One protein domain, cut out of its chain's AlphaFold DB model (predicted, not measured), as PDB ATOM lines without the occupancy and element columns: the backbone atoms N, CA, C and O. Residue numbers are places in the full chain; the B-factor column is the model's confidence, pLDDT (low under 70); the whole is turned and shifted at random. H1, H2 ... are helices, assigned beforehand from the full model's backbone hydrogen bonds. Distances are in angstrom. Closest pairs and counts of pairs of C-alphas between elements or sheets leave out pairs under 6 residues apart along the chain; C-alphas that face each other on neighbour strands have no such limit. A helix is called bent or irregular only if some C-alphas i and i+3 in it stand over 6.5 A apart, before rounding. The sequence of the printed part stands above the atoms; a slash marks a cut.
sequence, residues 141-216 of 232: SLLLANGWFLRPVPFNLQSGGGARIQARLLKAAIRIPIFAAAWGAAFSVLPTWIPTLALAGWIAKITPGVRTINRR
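AT A GLANCE: This is residues 141 to 216 of the 232 residues of an uncharacterized protein of Myxococcales bacterium (UniProt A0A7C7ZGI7). Long helix H2 and bent helix H3 make a flat V, with short H1 between its legs, crosswise to H2. The printed part has 76 residues with three named helices, in order H1, H2, H3: all helix, loose, radius of gyration of the C-alphas 14.8 A, spans 49 by 26 by 13 A.

HOW THE PARTS SIT: Start at H1, residues 141 to 146: it touches H2, residues 162 to 189, with Asn 146 and Ala 172 the closest C-alphas at 4.9 A, about perpendicular at 73 degrees. H3, residues 193 to 216, is one helix by its hydrogen bonds but bent, C-alphas 205 and 208 being 7.0 A apart; arms H3a, to 205, and H3b, from 208, stand at a steep tilt of 38 degrees. H2 and H3a, a helical hairpin, only just touch, with 3 pairs of C-alphas within 8 A, closest Phe 187 and Pro 195 at 6.1 A. H1 and H3b are near each other, with 5 pairs of C-alphas within 10 A. O i to N i+4 pairs are within hydrogen-bond range throughout H1, H3a and H3b, and 20 of 24 in H2.

IN THESE COORDINATES: Find C-alpha 141 at (65.836, 23.081, 74.224), where H1 begins. H2 runs 41.8 A, H3a 18.3 A, and H3b 12.1 A to C-alpha 216 at (61.206, 21.682, 58.442).

THE WHOLE: The printed part has no cut; the link H1 to H2 is long, and residues 157 to 163 have pLDDT under 70.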
ATOM      1  N   SER A 141      64.799  22.843  73.210       93.00
ATOM      2  CA  SER A 141      65.836  23.081  74.224       93.00
ATOM      3  C   SER A 141      66.904  21.986  74.231       93.00
ATOM      4  O   SER A 141      68.091  22.296  74.317       93.00
ATOM      5  N   LEU A 142      66.515  20.718  74.066       92.88
ATOM      6  CA  LEU A 142      67.448  19.593  73.954       92.88
ATOM      7  C   LEU A 142      68.330  19.703  72.703       92.88
ATOM      8  O   LEU A 142      69.536  19.464  72.789       92.88
ATOM      9  N   LEU A 143      67.768  20.114  71.560       91.69
ATOM     10  CA  LEU A 143      68.542  20.343  70.332       91.69
ATOM     11  C   LEU A 143      69.556  21.481  70.496       91.69
ATOM     12  O   LEU A 143      70.706  21.347  70.073       91.69
ATOM     13  N   LEU A 144      69.148  22.594  71.113       94.38
ATOM     14  CA  LEU A 144      70.043  23.712  71.415       94.38
ATOM     15  C   LEU A 144      71.145  23.283  72.385       94.38
ATOM     16  O   LEU A 144      72.317  23.530  72.120       94.38
ATOM     17  N   ALA A 145      70.802  22.579  73.462       95.00
ATOM     18  CA  ALA A 145      71.761  22.109  74.457       95.00
ATOM     19  C   ALA A 145      72.788  21.120  73.874       95.00
ATOM     20  O   ALA A 145      73.970  21.144  74.239       95.00
ATOM     21  N   ASN A 146      72.372  20.275  72.926       93.06
ATOM     22  CA  ASN A 146      73.269  19.380  72.192       93.06
ATOM     23  C   ASN A 146      74.325  20.169  71.394       93.06
ATOM     24  O   ASN A 146      75.504  19.816  71.418       93.06
ATOM     25  N   GLY A 147      73.929  21.290  70.782       90.75
ATOM     26  CA  GLY A 147      74.814  22.240  70.099       90.75
ATOM     27  C   GLY A 147      75.368  23.366  70.979       90.75
ATOM     28  O   GLY A 147      75.689  24.435  70.457       90.75
ATOM     29  N   TRP A 148      75.459  23.152  72.300       94.38
ATOM     30  CA  TRP A 148      76.015  24.110  73.271       94.38
ATOM     31  C   TRP A 148      75.338  25.490  73.266       94.38
ATOM     32  O   TRP A 148      75.969  26.504  73.536       94.38
ATOM     33  N   PHE A 149      74.044  25.529  72.950       95.31
ATOM     34  CA  PHE A 149      73.219  26.736  72.840       95.31
ATOM     35  C   PHE A 149      73.666  27.725  71.752       95.31
ATOM     36  O   PHE A 149      73.159  28.841  71.706       95.31
ATOM     37  N   LEU A 150      74.563  27.329  70.844       92.75
ATOM     38  CA  LEU A 150      75.021  28.169  69.728       92.75
ATOM     39  C   LEU A 150      74.233  27.910  68.440       92.75
ATOM     40  O   LEU A 150      74.044  28.812  67.624       92.75
ATOM     41  N   ARG A 151      73.786  26.665  68.253       90.62
ATOM     42  CA  ARG A 151      72.906  26.228  67.165       90.62
ATOM     43  C   ARG A 151      72.160  24.958  67.580       90.62
ATOM     44  O   ARG A 151      72.691  24.195  68.382       90.62
ATOM     45  N   PRO A 152      70.961  24.693  67.045       89.50
ATOM     46  CA  PRO A 152      70.324  23.399  67.237       89.50
ATOM     47  C   PRO A 152      71.098  22.293  66.513       89.50
ATOM     48  O   PRO A 152      71.462  22.455  65.348       89.50
ATOM     49  N   VAL A 153      71.324  21.163  67.186       87.12
ATOM     50  CA  VAL A 153      71.987  19.983  66.608       87.12
ATOM     51  C   VAL A 153      71.140  18.732  66.876       87.12
ATOM     52  O   VAL A 153      70.799  18.480  68.034       87.12
ATOM     53  N   PRO A 154      70.807  17.926  65.849       81.44
ATOM     54  CA  PRO A 154      69.996  16.713  65.987       81.44
ATOM     55  C   PRO A 154      70.725  15.567  66.708       81.44
ATOM     56  O   PRO A 154      71.960  15.497  66.780       81.44
ATOM     57  N   PHE A 155      69.943  14.612  67.207       80.19
ATOM     58  CA  PHE A 155      70.437  13.365  67.791       80.19
ATOM     59  C   PHE A 155      70.446  12.249  66.743       80.19
ATOM     60  O   PHE A 155      69.556  11.408  66.708       80.19
ATOM     61  N   ASN A 156      71.454  12.257  65.872       71.62
ATOM     62  CA  ASN A 156      71.530  11.285  64.777       71.62
ATOM     63  C   ASN A 156      71.831   9.877  65.287       71.62
ATOM     64  O   ASN A 156      72.698   9.707  66.155       71.62
ATOM     65  N   LEU A 157      71.158   8.894  64.685       64.62
ATOM     66  CA  LEU A 157      71.536   7.489  64.751       64.62
ATOM     67  C   LEU A 157      72.910   7.320  64.094       64.62
ATOM     68  O   LEU A 157      73.180   7.837  63.012       64.62
ATOM     69  N   GLN A 158      73.802   6.645  64.807       61.34
ATOM     70  CA  GLN A 158      75.098   6.190  64.308       61.34
ATOM     71  C   GLN A 158      75.084   4.660  64.349       61.34
ATOM     72  O   GLN A 158      74.352   4.084  65.160       61.34
ATOM     73  N   SER A 159      75.896   4.006  63.518       46.59
ATOM     74  CA  SER A 159      76.089   2.550  63.585       46.59
ATOM     75  C   SER A 159      76.413   2.108  65.032       46.59
ATOM     76  O   SER A 159      77.228   2.742  65.715       46.59
ATOM     77  N   GLY A 160      75.690   1.091  65.531       53.94
ATOM     78  CA  GLY A 160      75.748   0.588  66.917       53.94
ATOM     79  C   GLY A 160      75.104   1.480  68.002       53.94
ATOM     80  O   GLY A 160      75.479   1.400  69.171       53.94
ATOM     81  N   GLY A 161      74.210   2.413  67.639       51.31
ATOM     82  CA  GLY A 161      74.068   3.692  68.357       51.31
ATOM     83  C   GLY A 161      72.873   3.948  69.288       51.31
ATOM     84  O   GLY A 161      72.822   5.050  69.837       51.31
ATOM     85  N   GLY A 162      71.936   3.021  69.517       57.91
ATOM     86  CA  GLY A 162      70.756   3.287  70.370       57.91
ATOM     87  C   GLY A 162      71.126   3.785  71.779       57.91
ATOM     88  O   GLY A 162      70.744   4.885  72.190       57.91
ATOM     89  N   ALA A 163      72.002   3.049  72.469       59.03
ATOM     90  CA  ALA A 163      72.533   3.438  73.780       59.03
ATOM     91  C   ALA A 163      73.333   4.762  73.744       59.03
ATOM     92  O   ALA A 163      73.339   5.534  74.708       59.03
ATOM     93  N   ARG A 164      73.979   5.080  72.612       70.31
ATOM     94  CA  ARG A 164      74.746   6.327  72.441       70.31
ATOM     95  C   ARG A 164      73.841   7.550  72.300       70.31
ATOM     96  O   ARG A 164      74.216   8.623  72.772       70.31
ATOM     97  N   ILE A 165      72.657   7.413  71.696       76.06
ATOM     98  CA  ILE A 165      71.670   8.501  71.629       76.06
ATOM     99  C   ILE A 165      71.168   8.845  73.023       76.06
ATOM    100  O   ILE A 165      71.199  10.017  73.398       76.06
ATOM    101  N   GLN A 166      70.765   7.843  73.807       78.25
ATOM    102  CA  GLN A 166      70.264   8.071  75.160       78.25
ATOM    103  C   GLN A 166      71.316   8.773  76.028       78.25
ATOM    104  O   GLN A 166      71.021   9.776  76.676       78.25
ATOM    105  N   ALA A 167      72.576   8.335  75.958       83.38
ATOM    106  CA  ALA A 167      73.673   8.997  76.659       83.38
ATOM    107  C   ALA A 167      73.871  10.463  76.215       83.38
ATOM    108  O   ALA A 167      74.120  11.336  77.048       83.38
ATOM    109  N   ARG A 168      73.756  10.765  74.913       85.06
ATOM    110  CA  ARG A 168      73.848  12.141  74.386       85.06
ATOM    111  C   ARG A 168      72.668  13.005  74.821       85.06
ATOM    112  O   ARG A 168      72.888  14.162  75.173       85.06
ATOM    113  N   LEU A 169      71.455  12.453  74.832       87.31
ATOM    114  CA  LEU A 169      70.255  13.125  75.330       87.31
ATOM    115  C   LEU A 169      70.416  13.504  76.802       87.31
ATOM    116  O   LEU A 169      70.230  14.668  77.145       87.31
ATOM    117  N   LEU A 170      70.845  12.566  77.651       89.12
ATOM    118  CA  LEU A 170      71.092  12.826  79.073       89.12
ATOM    119  C   LEU A 170      72.168  13.903  79.274       89.12
ATOM    120  O   LEU A 170      71.973  14.844  80.043       89.12
ATOM    121  N   LYS A 171      73.278  13.827  78.526       90.62
ATOM    122  CA  LYS A 171      74.334  14.855  78.557       90.62
ATOM    123  C   LYS A 171      73.822  16.230  78.125       90.62
ATOM    124  O   LYS A 171      74.194  17.229  78.733       90.62
ATOM    125  N   ALA A 172      72.990  16.299  77.085       93.06
ATOM    126  CA  ALA A 172      72.383  17.549  76.639       93.06
ATOM    127  C   ALA A 172      71.403  18.098  77.687       93.06
ATOM    128  O   ALA A 172      71.452  19.285  77.997       93.06
ATOM    129  N   ALA A 173      70.580  17.239  78.294       93.81
ATOM    130  CA  ALA A 173      69.615  17.627  79.316       93.81
ATOM    131  C   ALA A 173      70.286  18.286  80.532       93.81
ATOM    132  O   ALA A 173      69.811  19.320  80.992       93.81
ATOM    133  N   ILE A 174      71.433  17.766  80.992       95.31
ATOM    134  CA  ILE A 174      72.204  18.341  82.114       95.31
ATOM    135  C   ILE A 174      72.673  19.777  81.823       95.31
ATOM    136  O   ILE A 174      72.778  20.597  82.734       95.31
ATOM    137  N   ARG A 175      72.927  20.127  80.557       95.56
ATOM    138  CA  ARG A 175      73.387  21.478  80.191       95.56
ATOM    139  C   ARG A 175      72.292  22.535  80.320       95.56
ATOM    140  O   ARG A 175      72.622  23.705  80.474       95.56
ATOM    141  N   ILE A 176      71.015  22.149  80.263       95.69
ATOM    142  CA  ILE A 176      69.874  23.074  80.350       95.69
ATOM    143  C   ILE A 176      69.842  23.818  81.696       95.69
ATOM    144  O   ILE A 176      69.898  25.050  81.672       95.69
ATOM    145  N   PRO A 177      69.814  23.143  82.866       96.69
ATOM    146  CA  PRO A 177      69.833  23.843  84.147       96.69
ATOM    147  C   PRO A 177      71.141  24.610  84.373       96.69
ATOM    148  O   PRO A 177      71.099  25.705  84.922       96.69
ATOM    149  N   ILE A 178      72.287  24.100  83.900       96.62
ATOM    150  CA  ILE A 178      73.578  24.806  83.999       96.62
ATOM    151  C   ILE A 178      73.529  26.134  83.234       96.62
ATOM    152  O   ILE A 178      73.942  27.168  83.754       96.62
ATOM    153  N   PHE A 179      72.993  26.124  82.014       96.50
ATOM    154  CA  PHE A 179      72.855  27.327  81.196       96.50
ATOM    155  C   PHE A 179      71.886  28.337  81.817       96.50
ATOM    156  O   PHE A 179      72.185  29.528  81.865       96.50
ATOM    157  N   ALA A 180      70.757  27.867  82.354       95.94
ATOM    158  CA  ALA A 180      69.813  28.720  83.075       95.94
ATOM    159  C   ALA A 180      70.443  29.341  84.336       95.94
ATOM    160  O   ALA A 180      70.296  30.540  84.572       95.94
ATOM    161  N   ALA A 181      71.199  28.556  85.111       97.38
ATOM    162  CA  ALA A 181      71.910  29.031  86.294       97.38
ATOM    163  C   ALA A 181      72.993  30.063  85.941       97.38
ATOM    164  O   ALA A 181      73.132  31.059  86.647       97.38
ATOM    165  N   ALA A 182      73.716  29.874  84.831       96.81
ATOM    166  CA  ALA A 182      74.706  30.836  84.349       96.81
ATOM    167  C   ALA A 182      74.071  32.194  84.005       96.81
ATOM    168  O   ALA A 182      74.606  33.233  84.393       96.81
ATOM    169  N   TRP A 183      72.902  32.200  83.351       97.62
ATOM    170  CA  TRP A 183      72.136  33.432  83.141       97.62
ATOM    171  C   TRP A 183      71.693  34.059  84.462       97.62
ATOM    172  O   TRP A 183      71.913  35.251  84.666       97.62
ATOM    173  N   GLY A 184      71.125  33.270  85.379       97.25
ATOM    174  CA  GLY A 184      70.710  33.751  86.701       97.25
ATOM    175  C   GLY A 184      71.857  34.403  87.483       97.25
ATOM    176  O   GLY A 184      71.701  35.501  88.016       97.25
ATOM    177  N   ALA A 185      73.036  33.779  87.480       97.75
ATOM    178  CA  ALA A 185      74.244  34.328  88.089       97.75
ATOM    179  C   ALA A 185      74.691  35.633  87.408       97.75
ATOM    180  O   ALA A 185      74.993  36.606  88.096       97.75
ATOM    181  N   ALA A 186      74.672  35.694  86.071       97.00
ATOM    182  CA  ALA A 186      75.024  36.905  85.331       97.00
ATOM    183  C   ALA A 186      74.102  38.086  85.683       97.00
ATOM    184  O   ALA A 186      74.594  39.183  85.934       97.00
ATOM    185  N   PHE A 187      72.787  37.859  85.774       97.50
ATOM    186  CA  PHE A 187      71.823  38.881  86.206       97.50
ATOM    187  C   PHE A 187      71.957  39.276  87.684       97.50
ATOM    188  O   PHE A 187      71.540  40.372  88.048       97.50
ATOM    189  N   SER A 188      72.532  38.412  88.523       96.88
ATOM    190  CA  SER A 188      72.723  38.683  89.956       96.88
ATOM    191  C   SER A 188      73.999  39.476  90.254       96.88
ATOM    192  O   SER A 188      74.043  40.211  91.235       96.88
ATOM    193  N   VAL A 189      75.045  39.308  89.436       97.38
ATOM    194  CA  VAL A 189      76.386  39.865  89.698       97.38
ATOM    195  C   VAL A 189      76.705  41.074  88.814       97.38
ATOM    196  O   VAL A 189      77.432  41.970  89.240       97.38
ATOM    197  N   LEU A 190      76.191  41.116  87.582       96.25
ATOM    198  CA  LEU A 190      76.506  42.170  86.618       96.25
ATOM    199  C   LEU A 190      75.414  43.250  86.585       96.25
ATOM    200  O   LEU A 190      74.242  42.952  86.819       96.25
ATOM    201  N   PRO A 191      75.755  44.496  86.200       97.62
ATOM    202  CA  PRO A 191      74.760  45.500  85.843       97.62
ATOM    203  C   PRO A 191      73.785  44.951  84.800       97.62
ATOM    204  O   PRO A 191      74.220  44.471  83.756       97.62
ATOM    205  N   THR A 192      72.480  45.055  85.057       95.06
ATOM    206  CA  THR A 192      71.412  44.362  84.306       95.06
ATOM    207  C   THR A 192      71.429  44.595  82.794       95.06
ATOM    208  O   THR A 192      71.017  43.719  82.031       95.06
ATOM    209  N   TRP A 193      71.941  45.736  82.328       97.00
ATOM    210  CA  TRP A 193      72.049  46.038  80.901       97.00
ATOM    211  C   TRP A 193      73.027  45.105  80.162       97.00
ATOM    212  O   TRP A 193      72.768  44.763  79.010       97.00
ATOM    213  N   ILE A 194      74.095  44.625  80.818       97.19
ATOM    214  CA  ILE A 194      75.089  43.716  80.218       97.19
ATOM    215  C   ILE A 194      74.464  42.357  79.851       97.19
ATOM    216  O   ILE A 194      74.466  42.008  78.666       97.19
ATOM    217  N   PRO A 195      73.900  41.577  80.800       97.38
ATOM    218  CA  PRO A 195      73.265  40.308  80.474       97.38
ATOM    219  C   PRO A 195      72.030  40.502  79.589       97.38
ATOM    220  O   PRO A 195      71.756  39.639  78.763       97.38
ATOM    221  N   THR A 196      71.332  41.641  79.662       96.88
ATOM    222  CA  THR A 196      70.215  41.934  78.747       96.88
ATOM    223  C   THR A 196      70.675  42.048  77.291       96.88
ATOM    224  O   THR A 196      70.094  41.405  76.415       96.88
ATOM    225  N   LEU A 197      71.739  42.811  77.012       97.88
ATOM    226  CA  LEU A 197      72.298  42.920  75.659       97.88
ATOM    227  C   LEU A 197      72.847  41.578  75.162       97.88
ATOM    228  O   LEU A 197      72.601  41.196  74.016       97.88
ATOM    229  N   ALA A 198      73.546  40.838  76.027       97.25
ATOM    230  CA  ALA A 198      74.046  39.508  75.694       97.25
ATOM    231  C   ALA A 198      72.898  38.536  75.368       97.25
ATOM    232  O   ALA A 198      72.982  37.789  74.392       97.25
ATOM    233  N   LEU A 199      71.808  38.572  76.142       97.25
ATOM    234  CA  LEU A 199      70.628  37.738  75.924       97.25
ATOM    235  C   LEU A 199      69.949  38.088  74.597       97.25
ATOM    236  O   LEU A 199      69.618  37.186  73.830       97.25
ATOM    237  N   ALA A 200      69.803  39.378  74.284       97.50
ATOM    238  CA  ALA A 200      69.266  39.830  73.002       97.50
ATOM    239  C   ALA A 200      70.123  39.338  71.819       97.50
ATOM    240  O   ALA A 200      69.587  38.800  70.847       97.50
ATOM    241  N   GLY A 201      71.452  39.443  71.926       97.69
ATOM    242  CA  GLY A 201      72.383  38.919  70.924       97.69
ATOM    243  C   GLY A 201      72.293  37.398  70.764       97.69
ATOM    244  O   GLY A 201      72.266  36.887  69.642       97.69
ATOM    245  N   TRP A 202      72.172  36.664  71.873       97.31
ATOM    246  CA  TRP A 202      71.991  35.214  71.859       97.31
ATOM    247  C   TRP A 202      70.669  34.799  71.197       97.31
ATOM    248  O   TRP A 202      70.670  33.928  70.325       97.31
ATOM    249  N   ILE A 203      69.557  35.468  71.524       96.31
ATOM    250  CA  ILE A 203      68.253  35.240  70.882       96.31
ATOM    251  C   ILE A 203      68.356  35.477  69.373       96.31
ATOM    252  O   ILE A 203      67.931  34.625  68.586       96.31
ATOM    253  N   ALA A 204      68.960  36.592  68.953       96.38
ATOM    254  CA  ALA A 204      69.164  36.900  67.539       96.38
ATOM    255  C   ALA A 204      69.985  35.808  66.828       96.38
ATOM    256  O   ALA A 204      69.645  35.407  65.714       96.38
ATOM    257  N   LYS A 205      71.013  35.263  67.494       95.38
ATOM    258  CA  LYS A 205      71.871  34.195  66.963       95.38
ATOM    259  C   LYS A 205      71.136  32.869  66.754       95.38
ATOM    260  O   LYS A 205      71.330  32.237  65.714       95.38
ATOM    261  N   ILE A 206      70.322  32.421  67.711       94.81
ATOM    262  CA  ILE A 206      69.670  31.098  67.641       94.81
ATOM    263  C   ILE A 206      68.368  31.102  66.830       94.81
ATOM    264  O   ILE A 206      67.963  30.058  66.311       94.81
ATOM    265  N   THR A 207      67.712  32.262  66.708       93.75
ATOM    266  CA  THR A 207      66.387  32.399  66.081       93.75
ATOM    267  C   THR A 207      66.313  31.802  64.671       93.75
ATOM    268  O   THR A 207      65.359  31.064  64.414       93.75
ATOM    269  N   PRO A 208      67.280  32.032  63.756       92.12
ATOM    270  CA  PRO A 208      67.247  31.418  62.430       92.12
ATOM    271  C   PRO A 208      67.191  29.887  62.495       92.12
ATOM    272  O   PRO A 208      66.349  29.282  61.839       92.12
ATOM    273  N   GLY A 209      68.011  29.267  63.351       88.00
ATOM    274  CA  GLY A 209      68.042  27.813  63.519       88.00
ATOM    275  C   GLY A 209      66.742  27.255  64.102       88.00
ATOM    276  O   GLY A 209      66.217  26.264  63.599       88.00
ATOM    277  N   VAL A 210      66.178  27.916  65.118       89.75
ATOM    278  CA  VAL A 210      64.886  27.520  65.708       89.75
ATOM    279  C   VAL A 210      63.749  27.658  64.691       89.75
ATOM    280  O   VAL A 210      62.896  26.774  64.595       89.75
ATOM    281  N   ARG A 211      63.750  28.721  63.875       89.38
ATOM    282  CA  ARG A 211      62.791  28.888  62.771       89.38
ATOM    283  C   ARG A 211      62.933  27.785  61.726       89.38
ATOM    284  O   ARG A 211      61.919  27.255  61.279       89.38
ATOM    285  N   THR A 212      64.160  27.403  61.367       85.69
ATOM    286  CA  THR A 212      64.403  26.287  60.445       85.69
ATOM    287  C   THR A 212      63.846  24.978  60.990       85.69
ATOM    288  O   THR A 212      63.171  24.283  60.235       85.69
ATOM    289  N   ILE A 213      64.049  24.669  62.279       83.31
ATOM    290  CA  ILE A 213      63.419  23.501  62.912       83.31
ATOM    291  C   ILE A 213      61.899  23.618  62.808       83.31
ATOM    292  O   ILE A 213      61.264  22.738  62.255       83.31
ATOM    293  N   ASN A 214      61.303  24.719  63.269       83.62
ATOM    294  CA  ASN A 214      59.845  24.870  63.283       83.62
ATOM    295  C   ASN A 214      59.188  24.709  61.905       83.62
ATOM    296  O   ASN A 214      58.033  24.285  61.856       83.62
ATOM    297  N   ARG A 215      59.900  25.071  60.827       80.31
ATOM    298  CA  ARG A 215      59.433  24.961  59.439       80.31
ATOM    299  C   ARG A 215      59.654  23.575  58.836       80.31
ATOM    300  O   ARG A 215      58.777  23.095  58.139       80.31
ATOM    301  N   ARG A 216      60.830  22.975  59.048       74.19
ATOM    302  CA  ARG A 216      61.206  21.682  58.442       74.19
ATOM    303  C   ARG A 216      60.739  20.478  59.249       74.19
ATOM    304  O   ARG A 216      60.795  19.357  58.771       74.19
TER     305      ARG A 216